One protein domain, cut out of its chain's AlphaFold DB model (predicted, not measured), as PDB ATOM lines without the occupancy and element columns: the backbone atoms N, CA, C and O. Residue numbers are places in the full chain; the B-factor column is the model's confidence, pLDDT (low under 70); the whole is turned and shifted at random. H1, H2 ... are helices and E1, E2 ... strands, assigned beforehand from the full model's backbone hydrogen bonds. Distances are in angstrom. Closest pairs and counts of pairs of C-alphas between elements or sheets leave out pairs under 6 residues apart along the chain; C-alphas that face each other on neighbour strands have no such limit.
ATOM      1  N   GLU A 201      37.347 -11.093  18.666       97.44
ATOM      2  CA  GLU A 201      37.012 -11.153  20.101       97.44
ATOM      3  C   GLU A 201      36.242  -9.922  20.591       97.44
ATOM      4  O   GLU A 201      35.188 -10.041  21.215       97.44
ATOM      5  N   ARG A 202      36.708  -8.716  20.243       97.69
ATOM      6  CA  ARG A 202      36.039  -7.469  20.652       97.69
ATOM      7  C   ARG A 202      34.637  -7.329  20.059       97.69
ATOM      8  O   ARG A 202      33.785  -6.700  20.683       97.69
ATOM      9  N   PHE A 203      34.409  -7.874  18.865       97.88
ATOM     10  CA  PHE A 203      33.097  -7.896  18.223       97.88
ATOM     11  C   PHE A 203      32.176  -8.891  18.942       97.88
ATOM     12  O   PHE A 203      31.072  -8.530  19.349       97.88
ATOM     13  N   ALA A 204      32.680 -10.102  19.196       96.69
ATOM     14  CA  ALA A 204      31.954 -11.169  19.874       96.69
ATOM     15  C   ALA A 204      31.556 -10.803  21.319       96.69
ATOM     16  O   ALA A 204      30.392 -10.950  21.684       96.69
ATOM     17  N   VAL A 205      32.477 -10.258  22.127       96.69
ATOM     18  CA  VAL A 205      32.233  -9.886  23.542       96.69
ATOM     19  C   VAL A 205      31.168  -8.794  23.684       96.69
ATOM     20  O   VAL A 205      30.464  -8.737  24.689       96.69
ATOM     21  N   ARG A 206      30.997  -7.941  22.669       97.06
ATOM     22  CA  ARG A 206      29.941  -6.916  22.643       97.06
ATOM     23  C   ARG A 206      28.566  -7.472  22.258       97.06
ATOM     24  O   ARG A 206      27.616  -6.702  22.168       97.06
ATOM     25  N   GLY A 207      28.460  -8.776  21.997       95.12
ATOM     26  CA  GLY A 207      27.226  -9.426  21.557       95.12
ATOM     27  C   GLY A 207      26.841  -9.126  20.105       95.12
ATOM     28  O   GLY A 207      25.741  -9.496  19.693       95.12
ATOM     29  N   ALA A 208      27.721  -8.485  19.326       97.38
ATOM     30  CA  ALA A 208      27.444  -8.099  17.945       97.38
ATOM     31  C   ALA A 208      27.308  -9.327  17.034       97.38
ATOM     32  O   ALA A 208      27.917 -10.366  17.286       97.38
ATOM     33  N   LYS A 209      26.497  -9.207  15.978       98.00
ATOM     34  CA  LYS A 209      26.202 -10.286  15.026       98.00
ATOM     35  C   LYS A 209      26.620  -9.887  13.616       98.00
ATOM     36  O   LYS A 209      26.408  -8.750  13.207       98.00
ATOM     37  N   MET A 210      27.187 -10.829  12.874       97.75
ATOM     38  CA  MET A 210      27.601 -10.671  11.488       97.75
ATOM     39  C   MET A 210      26.969 -11.773  10.642       97.75
ATOM     40  O   MET A 210      27.172 -12.961  10.899       97.75
ATOM     41  N   LEU A 211      26.205 -11.365   9.631       97.94
ATOM     42  CA  LEU A 211      25.691 -12.242   8.587       97.94
ATOM     43  C   LEU A 211      26.481 -11.958   7.312       97.94
ATOM     44  O   LEU A 211      26.461 -10.843   6.797       97.94
ATOM     45  N   VAL A 212      27.182 -12.972   6.824       97.62
ATOM     46  CA  VAL A 212      28.001 -12.938   5.616       97.62
ATOM     47  C   VAL A 212      27.400 -13.896   4.605       97.62
ATOM     48  O   VAL A 212      26.967 -14.997   4.950       97.62
ATOM     49  N   TYR A 213      27.387 -13.492   3.344       97.88
ATOM     50  CA  TYR A 213      27.005 -14.357   2.242       97.88
ATOM     51  C   TYR A 213      28.002 -14.212   1.095       97.88
ATOM     52  O   TYR A 213      28.618 -13.161   0.939       97.88
ATOM     53  N   HIS A 214      28.181 -15.273   0.310       98.44
ATOM     54  CA  HIS A 214      29.052 -15.248  -0.865       98.44
ATOM     55  C   HIS A 214      28.495 -16.161  -1.957       98.44
ATOM     56  O   HIS A 214      28.077 -17.292  -1.685       98.44
ATOM     57  N   GLY A 215      28.482 -15.674  -3.195       98.50
ATOM     58  CA  GLY A 215      28.096 -16.463  -4.356       98.50
ATOM     59  C   GLY A 215      29.141 -17.513  -4.715       98.50
ATOM     60  O   GLY A 215      30.325 -17.224  -4.848       98.50
ATOM     61  N   LEU A 216      28.720 -18.761  -4.896       98.25
ATOM     62  CA  LEU A 216      29.633 -19.841  -5.281       98.25
ATOM     63  C   LEU A 216      30.082 -19.759  -6.746       98.25
ATOM     64  O   LEU A 216      31.009 -20.475  -7.132       98.25
ATOM     65  N   ALA A 217      29.433 -18.906  -7.541       98.38
ATOM     66  CA  ALA A 217      29.815 -18.568  -8.903       98.38
ATOM     67  C   ALA A 217      30.202 -17.082  -9.034       98.38
ATOM     68  O   ALA A 217      29.962 -16.476 -10.079       98.38
ATOM     69  N   ASP A 218      30.733 -16.466  -7.968       98.44
ATOM     70  CA  ASP A 218      31.160 -15.065  -7.990       98.44
ATOM     71  C   ASP A 218      32.208 -14.837  -9.091       98.44
ATOM     72  O   ASP A 218      33.199 -15.558  -9.213       98.44
ATOM     73  N   THR A 219      31.922 -13.855  -9.943       97.25
ATOM     74  CA  THR A 219      32.627 -13.600 -11.202       97.25
ATOM     75  C   THR A 219      33.874 -12.737 -11.031       97.25
ATOM     76  O   THR A 219      34.602 -12.542 -12.007       97.25
ATOM     77  N   LEU A 220      34.125 -12.225  -9.823       96.38
ATOM     78  CA  LEU A 220      35.244 -11.339  -9.499       96.38
ATOM     79  C   LEU A 220      36.033 -11.826  -8.279       96.38
ATOM     80  O   LEU A 220      37.260 -11.797  -8.293       96.38
ATOM     81  N   ILE A 221      35.356 -12.302  -7.234       96.75
ATOM     82  CA  ILE A 221      35.987 -12.669  -5.964       96.75
ATOM     83  C   ILE A 221      35.808 -14.174  -5.733       96.75
ATOM     84  O   ILE A 221      34.685 -14.630  -5.571       96.75
ATOM     85  N   PRO A 222      36.882 -14.981  -5.683       95.75
ATOM     86  CA  PRO A 222      36.742 -16.412  -5.436       95.75
ATOM     87  C   PRO A 222      36.151 -16.712  -4.037       95.75
ATOM     88  O   PRO A 222      36.757 -16.325  -3.028       95.75
ATOM     89  N   PRO A 223      35.035 -17.461  -3.928       96.38
ATOM     90  CA  PRO A 223      34.381 -17.771  -2.648       96.38
ATOM     91  C   PRO A 223      35.261 -18.573  -1.679       96.38
ATOM     92  O   PRO A 223      35.050 -18.544  -0.465       96.38
ATOM     93  N   GLN A 224      36.278 -19.263  -2.199       95.25
ATOM     94  CA  GLN A 224      37.279 -19.989  -1.420       95.25
ATOM     95  C   GLN A 224      38.010 -19.078  -0.417       95.25
ATOM     96  O   GLN A 224      38.335 -19.512   0.684       95.25
ATOM     97  N   GLY A 225      38.223 -17.798  -0.751       94.88
ATOM     98  CA  GLY A 225      38.820 -16.834   0.180       94.88
ATOM     99  C   GLY A 225      37.962 -16.617   1.428       94.88
ATOM    100  O   GLY A 225      38.481 -16.512   2.538       94.88
ATOM    101  N   THR A 226      36.637 -16.625   1.272       96.19
ATOM    102  CA  THR A 226      35.696 -16.460   2.386       96.19
ATOM    103  C   THR A 226      35.613 -17.705   3.263       96.19
ATOM    104  O   THR A 226      35.582 -17.577   4.486       96.19
ATOM    105  N   THR A 227      35.625 -18.909   2.684       95.31
ATOM    106  CA  THR A 227      35.663 -20.148   3.482       95.31
ATOM    107  C   THR A 227      37.003 -20.325   4.197       95.31
ATOM    108  O   THR A 227      37.036 -20.773   5.345       95.31
ATOM    109  N   HIS A 228      38.103 -19.896   3.574       94.94
ATOM    110  CA  HIS A 228      39.412 -19.843   4.219       94.94
ATOM    111  C   HIS A 228      39.436 -18.848   5.386       94.94
ATOM    112  O   HIS A 228      39.880 -19.202   6.480       94.94
ATOM    113  N   TYR A 229      38.891 -17.637   5.211       96.50
ATOM    114  CA  TYR A 229      38.752 -16.677   6.310       96.50
ATOM    115  C   TYR A 229      37.926 -17.251   7.467       96.50
ATOM    116  O   TYR A 229      38.359 -17.166   8.613       96.50
ATOM    117  N   TYR A 230      36.787 -17.895   7.176       96.50
ATOM    118  CA  TYR A 230      35.975 -18.562   8.201       96.50
ATOM    119  C   TYR A 230      36.781 -19.615   8.970       96.50
ATOM    120  O   TYR A 230      36.693 -19.674  10.192       96.50
ATOM    121  N   THR A 231      37.589 -20.419   8.272       95.00
ATOM    122  CA  THR A 231      38.434 -21.447   8.900       95.00
ATOM    123  C   THR A 231      39.441 -20.809   9.860       95.00
ATOM    124  O   THR A 231      39.474 -21.166  11.032       95.00
ATOM    125  N   ARG A 232      40.177 -19.776   9.418       96.12
ATOM    126  CA  ARG A 232      41.122 -19.046  10.285       96.12
ATOM    127  C   ARG A 232      40.435 -18.370  11.472       96.12
ATOM    128  O   ARG A 232      40.989 -18.350  12.566       96.12
ATOM    129  N   LEU A 233      39.246 -17.805  11.258       97.06
ATOM    130  CA  LEU A 233      38.408 -17.225  12.308       97.06
ATOM    131  C   LEU A 233      38.015 -18.290  13.338       97.06
ATOM    132  O   LEU A 233      38.174 -18.062  14.535       97.06
ATOM    133  N   SER A 234      37.550 -19.453  12.882       96.75
ATOM    134  CA  SER A 234      37.216 -20.602  13.730       96.75
ATOM    135  C   SER A 234      38.411 -21.046  14.564       96.75
ATOM    136  O   SER A 234      38.328 -21.042  15.794       96.75
ATOM    137  N   ASP A 235      39.555 -21.288  13.926       96.25
ATOM    138  CA  ASP A 235      40.793 -21.679  14.604       96.25
ATOM    139  C   ASP A 235      41.232 -20.629  15.638       96.25
ATOM    140  O   ASP A 235      41.611 -20.967  16.763       96.25
ATOM    141  N   ARG A 236      41.134 -19.336  15.298       97.88
ATOM    142  CA  ARG A 236      41.542 -18.230  16.178       97.88
ATOM    143  C   ARG A 236      40.628 -18.053  17.391       97.88
ATOM    144  O   ARG A 236      41.120 -17.661  18.452       97.88
ATOM    145  N   MET A 237      39.329 -18.296  17.222       97.56
ATOM    146  CA  MET A 237      38.279 -17.993  18.202       97.56
ATOM    147  C   MET A 237      37.877 -19.191  19.075       97.56
ATOM    148  O   MET A 237      37.011 -19.044  19.935       97.56
ATOM    149  N   GLY A 238      38.503 -20.358  18.891       96.19
ATOM    150  CA  GLY A 238      38.239 -21.555  19.701       96.19
ATOM    151  C   GLY A 238      37.208 -22.519  19.106       96.19
ATOM    152  O   GLY A 238      36.615 -23.310  19.836       96.19
ATOM    153  N   GLY A 239      37.006 -22.466  17.789       96.62
ATOM    154  CA  GLY A 239      36.230 -23.425  17.009       96.62
ATOM    155  C   GLY A 239      34.850 -22.936  16.565       96.62
ATOM    156  O   GLY A 239      34.309 -21.929  17.034       96.62
ATOM    157  N   ASP A 240      34.242 -23.715  15.670       94.94
ATOM    158  CA  ASP A 240      32.982 -23.395  14.993       94.94
ATOM    159  C   ASP A 240      31.835 -23.106  15.964       94.94
ATOM    160  O   ASP A 240      31.027 -22.208  15.733       94.94
ATOM    161  N   ALA A 241      31.767 -23.858  17.066       94.44
ATOM    162  CA  ALA A 241      30.736 -23.689  18.085       94.44
ATOM    163  C   ALA A 241      30.762 -22.282  18.705       94.44
ATOM    164  O   ALA A 241      29.709 -21.749  19.048       94.44
ATOM    165  N   VAL A 242      31.943 -21.663  18.816       95.56
ATOM    166  CA  VAL A 242      32.093 -20.287  19.305       95.56
ATOM    167  C   VAL A 242      31.723 -19.295  18.205       95.56
ATOM    168  O   VAL A 242      30.905 -18.402  18.434       95.56
ATOM    169  N   VAL A 243      32.285 -19.467  17.005       96.75
ATOM    170  CA  VAL A 243      32.106 -18.539  15.876       96.75
ATOM    171  C   VAL A 243      30.645 -18.417  15.452       96.75
ATOM    172  O   VAL A 243      30.148 -17.300  15.291       96.75
ATOM    173  N   ARG A 244      29.908 -19.531  15.363       94.50
ATOM    174  CA  ARG A 244      28.494 -19.551  14.934       94.50
ATOM    175  C   ARG A 244      27.556 -18.748  15.850       94.50
ATOM    176  O   ARG A 244      26.461 -18.365  15.433       94.50
ATOM    177  N   ASN A 245      27.985 -18.410  17.071       94.50
ATOM    178  CA  ASN A 245      27.209 -17.562  17.981       94.50
ATOM    179  C   ASN A 245      27.164 -16.087  17.560       94.50
ATOM    180  O   ASN A 245      26.279 -15.356  18.020       94.50
ATOM    181  N   PHE A 246      28.095 -15.627  16.719       97.12
ATOM    182  CA  PHE A 246      28.193 -14.217  16.325       97.12
ATOM    183  C   PHE A 246      28.511 -13.993  14.843       97.12
ATOM    184  O   PHE A 246      28.236 -12.909  14.345       97.12
ATOM    185  N   TYR A 247      29.024 -14.988  14.122       97.88
ATOM    186  CA  TYR A 247      29.355 -14.908  12.702       97.88
ATOM    187  C   TYR A 247      28.702 -16.067  11.946       97.88
ATOM    188  O   TYR A 247      28.940 -17.235  12.254       97.88
ATOM    189  N   ARG A 248      27.890 -15.755  10.934       97.44
ATOM    190  CA  ARG A 248      27.250 -16.754  10.067       97.44
ATOM    191  C   ARG A 248      27.603 -16.504   8.626       97.44
ATOM    192  O   ARG A 248      27.379 -15.407   8.130       97.44
ATOM    193  N   LEU A 249      28.095 -17.542   7.968       98.06
ATOM    194  CA  LEU A 249      28.382 -17.539   6.544       98.06
ATOM    195  C   LEU A 249      27.348 -18.390   5.807       98.06
ATOM    196  O   LEU A 249      27.135 -19.546   6.168       98.06
ATOM    197  N   PHE A 250      26.763 -17.835   4.749       98.38
ATOM    198  CA  PHE A 250      25.883 -18.544   3.827       98.38
ATOM    199  C   PHE A 250      26.460 -18.519   2.412       98.38
ATOM    200  O   PHE A 250      26.658 -17.462   1.815       98.38
ATOM    201  N   LEU A 251      26.726 -19.697   1.855       98.25
ATOM    202  CA  LEU A 251      27.221 -19.829   0.486       98.25
ATOM    203  C   LEU A 251      26.042 -20.059  -0.460       98.25
ATOM    204  O   LEU A 251      25.202 -20.918  -0.193       98.25
ATOM    205  N   VAL A 252      25.979 -19.297  -1.555       98.56
ATOM    206  CA  VAL A 252      24.822 -19.274  -2.465       98.56
ATOM    207  C   VAL A 252      25.191 -19.905  -3.816       98.56
ATOM    208  O   VAL A 252      25.927 -19.296  -4.597       98.56
ATOM    209  N   PRO A 253      24.714 -21.125  -4.127       98.00
ATOM    210  CA  PRO A 253      25.006 -21.792  -5.394       98.00
ATOM    211  C   PRO A 253      24.529 -21.019  -6.628       98.00
ATOM    212  O   PRO A 253      23.408 -20.523  -6.655       98.00
ATOM    213  N   GLY A 254      25.368 -20.937  -7.666       98.06
ATOM    214  CA  GLY A 254      25.052 -20.256  -8.933       98.06
ATOM    215  C   GLY A 254      25.010 -18.722  -8.873       98.06
ATOM    216  O   GLY A 254      24.999 -18.076  -9.921       98.06
ATOM    217  N   MET A 255      25.024 -18.127  -7.678       98.62
ATOM    218  CA  MET A 255      25.073 -16.678  -7.511       98.62
ATOM    219  C   MET A 255      26.447 -16.130  -7.900       98.62
ATOM    220  O   MET A 255      27.473 -16.678  -7.493       98.62
ATOM    221  N   GLY A 256      26.428 -15.058  -8.687       98.06
ATOM    222  CA  GLY A 256      27.586 -14.287  -9.115       98.06
ATOM    223  C   GLY A 256      28.017 -13.229  -8.114       98.06
ATOM    224  O   GLY A 256      27.637 -13.269  -6.943       98.06
ATOM    225  N   HIS A 257      28.790 -12.258  -8.602       96.81
ATOM    226  CA  HIS A 257      29.130 -11.088  -7.807       96.81
ATOM    227  C   HIS A 257      27.869 -10.256  -7.531       96.81
ATOM    228  O   HIS A 257      27.117  -9.911  -8.450       96.81
ATOM    229  N   GLY A 258      27.606  -9.962  -6.255       93.88
ATOM    230  CA  GLY A 258      26.350  -9.349  -5.815       93.88
ATOM    231  C   GLY A 258      25.183 -10.347  -5.782       93.88
ATOM    232  O   GLY A 258      25.305 -11.419  -5.203       93.88
ATOM    233  N   LEU A 259      24.032  -9.979  -6.361       94.12
ATOM    234  CA  LEU A 259      22.800 -10.790  -6.384       94.12
ATOM    235  C   LEU A 259      22.348 -11.053  -7.830       94.12
ATOM    236  O   LEU A 259      21.286 -10.608  -8.262       94.12
ATOM    237  N   SER A 260      23.190 -11.736  -8.605       95.31
ATOM    238  CA  SER A 260      22.940 -12.051 -10.019       95.31
ATOM    239  C   SER A 260      23.297 -13.503 -10.357       95.31
ATOM    240  O   SER A 260      23.914 -14.195  -9.550       95.31
ATOM    241  N   ASN A 261      22.911 -13.986 -11.543       97.38
ATOM    242  CA  ASN A 261      23.421 -15.253 -12.078       97.38
ATOM    243  C   ASN A 261      24.910 -15.092 -12.431       97.38
ATOM    244  O   ASN A 261      25.258 -14.292 -13.296       97.38
ATOM    245  N   GLY A 262      25.774 -15.863 -11.770       97.88
ATOM    246  CA  GLY A 262      27.224 -15.824 -11.976       97.88
ATOM    247  C   GLY A 262      27.748 -16.808 -13.012       97.88
ATOM    248  O   GLY A 262      28.946 -16.846 -13.275       97.88
ATOM    249  N   THR A 263      26.888 -17.646 -13.585       98.19
ATOM    250  CA  THR A 263      27.323 -18.779 -14.404       98.19
ATOM    251  C   THR A 263      27.528 -18.415 -15.876       98.19
ATOM    252  O   THR A 263      26.999 -17.420 -16.374       98.19
ATOM    253  N   THR A 264      28.275 -19.239 -16.616       97.94
ATOM    254  CA  THR A 264      28.367 -19.131 -18.087       97.94
ATOM    255  C   THR A 264      27.066 -19.475 -18.806       97.94
ATOM    256  O   THR A 264      26.952 -19.208 -20.003       97.94
ATOM    257  N   ASN A 265      26.091 -20.059 -18.107       97.00
ATOM    258  CA  ASN A 265      24.781 -20.368 -18.652       97.00
ATOM    259  C   ASN A 265      23.830 -19.177 -18.424       97.00
ATOM    260  O   ASN A 265      23.286 -19.029 -17.327       97.00
ATOM    261  N   PRO A 266      23.561 -18.337 -19.441       93.75
ATOM    262  CA  PRO A 266      22.689 -17.176 -19.274       93.75
ATOM    263  C   PRO A 266      21.227 -17.558 -19.000       93.75
ATOM    264  O   PRO A 266      20.484 -16.741 -18.467       93.75
ATOM    265  N   ALA A 267      20.811 -18.782 -19.349       94.19
ATOM    266  CA  ALA A 267      19.464 -19.285 -19.082       94.19
ATOM    267  C   ALA A 267      19.311 -19.875 -17.668       94.19
ATOM    268  O   ALA A 267      18.191 -20.194 -17.255       94.19
ATOM    269  N   ALA A 268      20.412 -20.035 -16.922       95.50
ATOM    270  CA  ALA A 268      20.345 -20.477 -15.538       95.50
ATOM    271  C   ALA A 268      19.563 -19.466 -14.693       95.50
ATOM    272  O   ALA A 268      19.737 -18.253 -14.812       95.50
ATOM    273  N   ASN A 269      18.719 -19.991 -13.811       96.06
ATOM    274  CA  ASN A 269      17.887 -19.208 -12.905       96.06
ATOM    275  C   ASN A 269      18.096 -19.707 -11.465       96.06
ATOM    276  O   ASN A 269      17.196 -20.338 -10.901       96.06
ATOM    277  N   PRO A 270      19.309 -19.548 -10.896       97.19
ATOM    278  CA  PRO A 270      19.571 -19.980  -9.530       97.19
ATOM    279  C   PRO A 270      18.673 -19.203  -8.552       97.19
ATOM    280  O   PRO A 270      18.522 -17.992  -8.711       97.19
ATOM    281  N   PRO A 271      18.087 -19.852  -7.531       97.88
ATOM    282  CA  PRO A 271      17.487 -19.151  -6.400       97.88
ATOM    283  C   PRO A 271      18.504 -18.212  -5.753       97.88
ATOM    284  O   PRO A 271      19.608 -18.649  -5.434       97.88
ATOM    285  N   LEU A 272      18.131 -16.947  -5.545       98.06
ATOM    286  CA  LEU A 272      18.980 -15.926  -4.926       98.06
ATOM    287  C   LEU A 272      18.267 -15.318  -3.708       98.06
ATOM    288  O   LEU A 272      17.040 -15.177  -3.742       98.06
ATOM    289  N   PRO A 273      18.990 -14.942  -2.639       97.75
ATOM    290  CA  PRO A 273      18.403 -14.144  -1.571       97.75
ATOM    291  C   PRO A 273      18.108 -12.717  -2.053       97.75
ATOM    292  O   PRO A 273      18.762 -12.205  -2.963       97.75
ATOM    293  N   THR A 274      17.170 -12.040  -1.393       96.88
ATOM    294  CA  THR A 274      17.000 -10.585  -1.543       96.88
ATOM    295  C   THR A 274      17.746  -9.836  -0.439       96.88
ATOM    296  O   THR A 274      17.989 -10.380   0.641       96.88
ATOM    297  N   ILE A 275      18.085  -8.565  -0.683       95.38
ATOM    298  CA  ILE A 275      18.700  -7.704   0.342       95.38
ATOM    299  C   ILE A 275      17.789  -7.612   1.570       95.38
ATOM    300  O   ILE A 275      18.255  -7.813   2.689       95.38
ATOM    301  N   ASP A 276      16.487  -7.402   1.362       97.50
ATOM    302  CA  ASP A 276      15.513  -7.307   2.453       97.50
ATOM    303  C   ASP A 276      15.412  -8.606   3.254       97.50
ATOM    304  O   ASP A 276      15.297  -8.561   4.479       97.50
ATOM    305  N   GLN A 277      15.500  -9.769   2.599       97.50
ATOM    306  CA  GLN A 277      15.504 -11.065   3.275       97.50
ATOM    307  C   GLN A 277      16.734 -11.215   4.178       97.50
ATOM    308  O   GLN A 277      16.596 -11.603   5.339       97.50
ATOM    309  N   LEU A 278      17.929 -10.891   3.673       97.31
ATOM    310  CA  LEU A 278      19.176 -10.972   4.443       97.31
ATOM    311  C   LEU A 278      19.191  -9.961   5.595       97.31
ATOM    312  O   LEU A 278      19.547 -10.318   6.718       97.31
ATOM    313  N   TYR A 279      18.749  -8.728   5.337       97.62
ATOM    314  CA  TYR A 279      18.643  -7.682   6.349       97.62
ATOM    315  C   TYR A 279      17.648  -8.067   7.446       97.62
ATOM    316  O   TYR A 279      18.003  -8.069   8.620       97.62
ATOM    317  N   SER A 280      16.438  -8.496   7.076       98.00
ATOM    318  CA  SER A 280      15.418  -8.939   8.036       98.00
ATOM    319  C   SER A 280      15.895 -10.131   8.866       98.00
ATOM    320  O   SER A 280      15.630 -10.196  10.065       98.00
ATOM    321  N   THR A 281      16.643 -11.051   8.250       98.00
ATOM    322  CA  THR A 281      17.251 -12.194   8.943       98.00
ATOM    323  C   THR A 281      18.278 -11.741   9.985       98.00
ATOM    324  O   THR A 281      18.267 -12.232  11.114       98.00
ATOM    325  N   LEU A 282      19.146 -10.783   9.642       98.25
ATOM    326  CA  LEU A 282      20.103 -10.207  10.588       98.25
ATOM    327  C   LEU A 282      19.392  -9.456  11.724       98.25
ATOM    328  O   LEU A 282      19.729  -9.673  12.886       98.25
ATOM    329  N   THR A 283      18.389  -8.634  11.411       98.12
ATOM    330  CA  THR A 283      17.595  -7.888  12.401       98.12
ATOM    331  C   THR A 283      16.903  -8.829  13.383       98.12
ATOM    332  O   THR A 283      17.039  -8.668  14.592       98.12
ATOM    333  N   ALA A 284      16.240  -9.879  12.887       97.88
ATOM    334  CA  ALA A 284      15.594 -10.878  13.735       97.88
ATOM    335  C   ALA A 284      16.592 -11.611  14.650       97.88
ATOM    336  O   ALA A 284      16.245 -11.963  15.781       97.88
ATOM    337  N   TRP A 285      17.828 -11.825  14.189       97.81
ATOM    338  CA  TRP A 285      18.880 -12.422  15.007       97.81
ATOM    339  C   TRP A 285      19.398 -11.466  16.086       97.81
ATOM    340  O   TRP A 285      19.564 -11.877  17.233       97.81
ATOM    341  N   VAL A 286      19.631 -10.202  15.731       97.88
ATOM    342  CA  VAL A 286      20.141  -9.173  16.649       97.88
ATOM    343  C   VAL A 286      19.108  -8.819  17.720       97.88
ATOM    344  O   VAL A 286      19.452  -8.776  18.898       97.88
ATOM    345  N   GLU A 287      17.859  -8.579  17.328       97.44
ATOM    346  CA  GLU A 287      16.820  -8.041  18.215       97.44
ATOM    347  C   GLU A 287      15.998  -9.139  18.895       97.44
ATOM    348  O   GLU A 287      15.631  -9.015  20.061       97.44
ATOM    349  N   GLY A 288      15.709 -10.223  18.171       94.12
ATOM    350  CA  GLY A 288      14.846 -11.311  18.640       94.12
ATOM    351  C   GLY A 288      15.593 -12.562  19.099       94.12
ATOM    352  O   GLY A 288      14.957 -13.505  19.560       94.12
ATOM    353  N   GLY A 289      16.920 -12.618  18.939       93.00
ATOM    354  CA  GLY A 289      17.713 -13.818  19.231       93.00
ATOM    355  C   GLY A 289      17.495 -14.974  18.244       93.00
ATOM    356  O   GLY A 289      18.015 -16.070  18.463       93.00
ATOM    357  N   ASN A 290      16.773 -14.746  17.142       93.19
ATOM    358  CA  ASN A 290      16.456 -15.767  16.145       93.19
ATOM    359  C   ASN A 290      17.690 -16.094  15.294       93.19
ATOM    360  O   ASN A 290      17.954 -15.454  14.287       93.19
ATOM    361  N   SER A 291      18.450 -17.091  15.734       91.12
ATOM    362  CA  SER A 291      19.647 -17.661  15.106       91.12
ATOM    363  C   SER A 291      19.330 -18.359  13.761       91.12
ATOM    364  O   SER A 291      18.821 -19.478  13.792       91.12
ATOM    365  N   PRO A 292      19.646 -17.788  12.574       94.38
ATOM    366  CA  PRO A 292      19.371 -18.456  11.296       94.38
ATOM    367  C   PRO A 292      20.377 -19.579  10.995       94.38
ATOM    368  O   PRO A 292      21.546 -19.320  10.721       94.38
ATOM    369  N   GLU A 293      19.958 -20.839  11.027       96.19
ATOM    370  CA  GLU A 293      20.799 -21.973  10.580       96.19
ATOM    371  C   GLU A 293      20.531 -22.355   9.117       96.19
ATOM    372  O   GLU A 293      21.346 -23.004   8.460       96.19
ATOM    373  N   ARG A 294      19.391 -21.893   8.599       97.31
ATOM    374  CA  ARG A 294      18.855 -22.150   7.268       97.31
ATOM    375  C   ARG A 294      18.109 -20.909   6.790       97.31
ATOM    376  O   ARG A 294      17.345 -20.325   7.555       97.31
ATOM    377  N   ILE A 295      18.302 -20.541   5.529       98.31
ATOM    378  CA  ILE A 295      17.509 -19.514   4.847       98.31
ATOM    379  C   ILE A 295      17.008 -20.126   3.542       98.31
ATOM    380  O   ILE A 295      17.809 -20.556   2.716       98.31
ATOM    381  N   ASP A 296      15.693 -20.177   3.348       98.44
ATOM    382  CA  ASP A 296      15.115 -20.665   2.095       98.44
ATOM    383  C   ASP A 296      15.042 -19.513   1.093       98.44
ATOM    384  O   ASP A 296      14.390 -18.496   1.332       98.44
ATOM    385  N   ILE A 297      15.744 -19.668  -0.025       98.44
ATOM    386  CA  ILE A 297      15.796 -18.692  -1.114       98.44
ATOM    387  C   ILE A 297      15.046 -19.232  -2.326       98.44
ATOM    388  O   ILE A 297      14.943 -20.448  -2.521       98.44
ATOM    389  N   SER A 298      14.513 -18.336  -3.153       97.75
ATOM    390  CA  SER A 298      13.646 -18.697  -4.278       97.75
ATOM    391  C   SER A 298      13.955 -17.888  -5.529       97.75
ATOM    392  O   SER A 298      14.333 -16.725  -5.442       97.75
ATOM    393  N   ALA A 299      13.713 -18.487  -6.688       97.38
ATOM    394  CA  ALA A 299      13.627 -17.804  -7.967       97.38
ATOM    395  C   ALA A 299      12.220 -17.993  -8.544       97.38
ATOM    396  O   ALA A 299      11.700 -19.111  -8.599       97.38
ATOM    397  N   ALA A 300      11.610 -16.899  -9.003       96.19
ATOM    398  CA  ALA A 300      10.411 -16.971  -9.830       96.19
ATOM    399  C   ALA A 300      10.737 -17.637 -11.178       96.19
ATOM    400  O   ALA A 300      11.896 -17.663 -11.596       96.19
ATOM    401  N   ALA A 301       9.726 -18.164 -11.868       94.25
ATOM    402  CA  ALA A 301       9.917 -18.692 -13.217       94.25
ATOM    403  C   ALA A 301      10.439 -17.590 -14.156       94.25
ATOM    404  O   ALA A 301       9.985 -16.447 -14.089       94.25
ATOM    405  N   SER A 302      11.380 -17.938 -15.032       91.81
ATOM    406  CA  SER A 302      12.011 -17.002 -15.964       91.81
ATOM    407  C   SER A 302      12.306 -17.702 -17.287       91.81
ATOM    408  O   SER A 302      13.071 -18.665 -17.334       91.81
ATOM    409  N   GLY A 303      11.678 -17.244 -18.374       88.69
ATOM    410  CA  GLY A 303      11.775 -17.901 -19.679       88.69
ATOM    411  C   GLY A 303      11.326 -19.366 -19.613       88.69
ATOM    412  O   GLY A 303      10.213 -19.657 -19.186       88.69
ATOM    413  N   SER A 304      12.197 -20.286 -20.031       86.81
ATOM    414  CA  SER A 304      11.980 -21.737 -19.928       86.81
ATOM    415  C   SER A 304      12.387 -22.335 -18.575       86.81
ATOM    416  O   SER A 304      12.136 -23.517 -18.334       86.81
ATOM    417  N   SER A 305      13.011 -21.552 -17.691       90.25
ATOM    418  CA  SER A 305      13.445 -22.013 -16.376       90.25
ATOM    419  C   SER A 305      12.278 -21.937 -15.383       90.25
ATOM    420  O   SER A 305      11.749 -20.845 -15.146       90.25
ATOM    421  N   PRO A 306      11.854 -23.068 -14.784       91.56
ATOM    422  CA  PRO A 306      10.746 -23.077 -13.837       91.56
ATOM    423  C   PRO A 306      11.097 -22.303 -12.561       91.56
ATOM    424  O   PRO A 306      12.270 -22.067 -12.253       91.56
ATOM    425  N   ALA A 307      10.065 -21.934 -11.798       96.06
ATOM    426  CA  ALA A 307      10.265 -21.444 -10.441       96.06
ATOM    427  C   ALA A 307      10.987 -22.514  -9.611       96.06
ATOM    428  O   ALA A 307      10.763 -23.713  -9.790       96.06
ATOM    429  N   SER A 308      11.865 -22.083  -8.714       97.44
ATOM    430  CA  SER A 308      12.631 -22.996  -7.869       97.44
ATOM    431  C   SER A 308      12.950 -22.372  -6.519       97.44
ATOM    432  O   SER A 308      12.888 -21.157  -6.339       97.44
ATOM    433  N   SER A 309      13.277 -23.211  -5.547       98.12
ATOM    434  CA  SER A 309      13.726 -22.811  -4.218       98.12
ATOM    435  C   SER A 309      14.779 -23.776  -3.696       98.12
ATOM    436  O   SER A 309      14.769 -24.960  -4.036       98.12
ATOM    437  N   ARG A 310      15.692 -23.275  -2.864       97.00
ATOM    438  CA  ARG A 310      16.710 -24.078  -2.173       97.00
ATOM    439  C   ARG A 310      17.026 -23.470  -0.806       97.00
ATOM    440  O   ARG A 310      16.980 -22.247  -0.687       97.00
ATOM    441  N   PRO A 311      17.390 -24.270   0.210       97.88
ATOM    442  CA  PRO A 311      18.008 -23.711   1.399       97.88
ATOM    443  C   PRO A 311      19.453 -23.305   1.101       97.88
ATOM    444  O   PRO A 311      20.193 -24.036   0.437       97.88
ATOM    445  N   ILE A 312      19.871 -22.179   1.666       98.12
ATOM    446  CA  ILE A 312      21.274 -21.910   1.980       98.12
ATOM    447  C   ILE A 312      21.487 -22.196   3.463       98.12
ATOM    448  O   ILE A 312      20.713 -21.773   4.325       98.12
ATOM    449  N   CYS A 313      22.523 -22.977   3.739       98.06
ATOM    450  CA  CYS A 313      22.819 -23.504   5.061       98.06
ATOM    451  C   CYS A 313      23.939 -22.701   5.716       98.06
ATOM    452  O   CYS A 313      24.826 -22.187   5.028       98.06
ATOM    453  N   MET A 314      23.898 -22.592   7.042       97.44
ATOM    454  CA  MET A 314      24.976 -21.982   7.808       97.44
ATOM    455  C   MET A 314      26.245 -22.833   7.660       97.44
ATOM    456  O   MET A 314      26.321 -23.958   8.165       97.44
ATOM    457  N   TYR A 315      27.243 -22.284   6.970       96.50
ATOM    458  CA  TYR A 315      28.539 -22.922   6.762       96.50
ATOM    459  C   TYR A 315      29.155 -23.341   8.109       96.50
ATOM    460  O   TYR A 315      29.032 -22.590   9.085       96.50
ATOM    461  N   PRO A 316      29.818 -24.511   8.191       93.81
ATOM    462  CA  PRO A 316      30.180 -25.466   7.135       93.81
ATOM    463  C   PRO A 316      29.102 -26.469   6.704       93.81
ATOM    464  O   PRO A 316      29.389 -27.284   5.826       93.81
ATOM    465  N   THR A 317      27.890 -26.433   7.270       95.62
ATOM    466  CA  THR A 317      26.817 -27.336   6.810       95.62
ATOM    467  C   THR A 317      26.425 -27.021   5.367       95.62
ATOM    468  O   THR A 317      26.539 -25.879   4.906       95.62
ATOM    469  N   LYS A 318      25.967 -28.040   4.638       95.06
ATOM    470  CA  LYS A 318      25.550 -27.919   3.238       95.06
ATOM    471  C   LYS A 318      24.116 -28.403   3.066       95.06
ATOM    472  O   LYS A 318      23.591 -29.161   3.875       95.06
ATOM    473  N   ALA A 319      23.482 -27.959   1.983       96.44
ATOM    474  CA  ALA A 319      22.170 -28.455   1.596       96.44
ATOM    475  C   ALA A 319      22.300 -29.884   1.047       96.44
ATOM    476  O   ALA A 319      22.775 -30.077  -0.075       96.44
ATOM    477  N   THR A 320      21.838 -30.866   1.814       96.12
ATOM    478  CA  THR A 320      21.801 -32.280   1.430       96.12
ATOM    479  C   THR A 320      20.387 -32.654   1.021       96.12
ATOM    480  O   THR A 320      19.444 -32.463   1.786       96.12
ATOM    481  N   LEU A 321      20.229 -33.174  -0.196       96.62
ATOM    482  CA  LEU A 321      18.939 -33.668  -0.671       96.62
ATOM    483  C   LEU A 321      18.579 -34.951   0.090       96.62
ATOM    484  O   LEU A 321      19.345 -35.911   0.068       96.62
ATOM    485  N   THR A 322      17.406 -34.987   0.716       96.38
ATOM    486  CA  THR A 322      16.905 -36.174   1.434       96.38
ATOM    487  C   THR A 322      15.845 -36.949   0.653       96.38
ATOM    488  O   THR A 322      15.481 -38.056   1.038       96.38
ATOM    489  N   GLY A 323      15.356 -36.387  -0.453       93.19
ATOM    490  CA  GLY A 323      14.379 -36.994  -1.356       93.19
ATOM    491  C   GLY A 323      13.497 -35.932  -2.014       93.19
ATOM    492  O   GLY A 323      13.450 -34.800  -1.550       93.19
ATOM    493  N   GLY A 324      12.789 -36.291  -3.086       95.19
ATOM    494  CA  GLY A 324      11.884 -35.375  -3.792       95.19
ATOM    495  C   GLY A 324      12.548 -34.554  -4.905       95.19
ATOM    496  O   GLY A 324      13.551 -34.967  -5.493       95.19
ATOM    497  N   ASP A 325      11.932 -33.413  -5.229       96.12
ATOM    498  CA  ASP A 325      12.349 -32.534  -6.327       96.12
ATOM    499  C   ASP A 325      13.542 -31.651  -5.901       96.12
ATOM    500  O   ASP A 325      13.410 -30.880  -4.942       96.12
ATOM    501  N   PRO A 326      14.696 -31.710  -6.598       96.31
ATOM    502  CA  PRO A 326      15.864 -30.880  -6.298       96.31
ATOM    503  C   PRO A 326      15.659 -29.371  -6.547       96.31
ATOM    504  O   PRO A 326      16.513 -28.558  -6.195       96.31
ATOM    505  N   ARG A 327      14.533 -28.955  -7.132       96.25
ATOM    506  CA  ARG A 327      14.156 -27.539  -7.281       96.25
ATOM    507  C   ARG A 327      13.299 -27.008  -6.133       96.25
ATOM    508  O   ARG A 327      12.813 -25.881  -6.225       96.25
ATOM    509  N   VAL A 328      13.095 -27.787  -5.072       97.81
ATOM    510  CA  VAL A 328      12.241 -27.414  -3.938       97.81
ATOM    511  C   VAL A 328      13.039 -27.430  -2.640       97.81
ATOM    512  O   VAL A 328      13.626 -28.445  -2.278       97.81
ATOM    513  N   ALA A 329      13.016 -26.327  -1.885       98.00
ATOM    514  CA  ALA A 329      13.821 -26.191  -0.674       98.00
ATOM    515  C   ALA A 329      13.475 -27.230   0.407       98.00
ATOM    516  O   ALA A 329      14.355 -27.699   1.128       98.00
ATOM    517  N   ALA A 330      12.203 -27.624   0.507       97.94
ATOM    518  CA  ALA A 330      11.731 -28.625   1.466       97.94
ATOM    519  C   ALA A 330      12.307 -30.037   1.227       97.94
ATOM    520  O   ALA A 330      12.291 -30.857   2.139       97.94
ATOM    521  N   SER A 331      12.856 -30.310   0.040       98.00
ATOM    522  CA  SER A 331      13.512 -31.580  -0.311       98.00
ATOM    523  C   SER A 331      14.900 -31.752   0.329       98.00
ATOM    524  O   SER A 331      15.539 -32.795   0.170       98.00
ATOM    525  N   TYR A 332      15.396 -30.716   1.011       98.25
ATOM    526  CA  TYR A 332      16.750 -30.635   1.543       98.25
ATOM    527  C   TYR A 332      16.763 -30.442   3.058       98.25
ATOM    528  O   TYR A 332      15.900 -29.767   3.627       98.25
ATOM    529  N   VAL A 333      17.828 -30.931   3.688       97.88
ATOM    530  CA  VAL A 333      18.228 -30.592   5.060       97.88
ATOM    531  C   VAL A 333      19.595 -29.913   5.052       97.88
ATOM    532  O   VAL A 333      20.365 -30.080   4.108       97.88
ATOM    533  N   CYS A 334      19.898 -29.146   6.098       97.62
ATOM    534  CA  CYS A 334      21.251 -28.651   6.334       97.62
ATOM    535  C   CYS A 334      21.992 -29.660   7.212       97.62
ATOM    536  O   CYS A 334      21.556 -29.923   8.333       97.62
ATOM    537  N   SER A 335      23.067 -30.246   6.685       94.44
ATOM    538  CA  SER A 335      23.889 -31.263   7.362       94.44
ATOM    539  C   SER A 335      25.366 -31.076   7.064       94.44
ATOM    540  O   SER A 335      25.666 -30.658   5.921       94.44
TER     541      SER A 335
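AT A GLANCE: This is residues 201 to 335 of the 335 residues of a protein of Parapusillimonas sp. SGNA-6 (UniProt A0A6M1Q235). Two parallel strands, E1 and E2, run side by side through the middle, with helix H2 packed over one side of the pair and, on the other side, helix H4 near E1 and one end of the long hairpin E3 and E4 near E2. A small hairpin, E5 and E6, packs on the E4 end of that arrangement, while the short helix H1 lies at one end of the long axis and the turn round Ser 304, between E3 and E4, at the other. The printed part has 135 residues with four named helices and six named strands, in the order H1 E1 H2 H3 E2 H4 E3 E4 E5 E6; the strands form three sheets of two, E1 and E2 parallel, E3 and E4 antiparallel, E5 and E6 antiparallel. The class is mixed, helices and strands, with 67 residues, under half, in named elements. The whole is compact, with a radius of gyration of the C-alphas of 15.5 A, and elongated, spanning 49 by 31 by 28 A.

HOW THE PARTS SIT: H1, residues 201 to 205, is close to but not clearly touching H2, residues 224 to 237; the closest C-alphas are those of Glu 201 and Met 237, 7.2 A apart. E1, residues 210 to 215, and E2, residues 247 to 252, are parallel neighbours, with 19 degrees between their directions; N 212 and O 248, 2.8 A apart, and N 250 and O 212, 2.9 A apart, are within hydrogen-bond range. The closest C-alphas of H2 and E2 are those of Tyr 230 and Leu 249, 7.8 A apart. H3, residues 240 to 243, and H2 touch only at the corner by their link, H2 with residues 233 to 237 alone; the closest C-alphas, of Ser 234 and Asp 240, are 5.2 A apart. E1, H2, H3 and E2 form a strand-helix-strand unit, two parallel neighbour strands with helices between them along the chain, and its crossover is right-handed. H4, residues 275 to 288, comes closest to E1 at Leu 282 and Leu 211, with C-alphas 6.3 A apart. H2 and H4 are apart. E3, residues 294 to 299, and E4, residues 308 to 313, form an antiparallel hairpin with 155 degrees between directions; N 299 and O 308 are 2.8 A apart, within hydrogen-bond range. H4 and E3 are near each other, with 5 pairs of C-alphas within 10 A. The closest C-alphas of E2 and E4 are those of Phe 250 and Cys 313, 6.0 A apart. E5, residues 319 to 321, and E6, residues 332 to 334, form a second antiparallel hairpin, at 143 degrees, with N 320 and O 333 within hydrogen-bond range at 2.8 A. The closest C-alphas of E4 and E6 are those of Cys 313 and Cys 334, 5.5 A apart. In H1, H2 and H4 every O i to N i+4 pair is within hydrogen-bond range, and H3 is too short for such a pair.

IN THESE COORDINATES: H1 begins at C-alpha 201, at (37.012, -11.153, 20.101). E1 is 16.9 A from first to last C-alpha, H2 19.7 A, E2 16.4 A and H4 19.0 A; H4 begins at C-alpha 275, at (18.700, -7.704, 0.342). E3 measures 16.7 A and E4 16.5 A. E6 ends at C-alpha 334, at (21.251, -28.651, 6.334).

THE WHOLE: The two C-alphas farthest apart are those of Val 205 and Ser 304, 49.4 A. The link from E2 to H4, residues 253 to 274, is long, with 22 residues. The printed part has no cut and ends at residue 335, the chain's last. Its mean pLDDT is 96.5, and no printed residue is under 70.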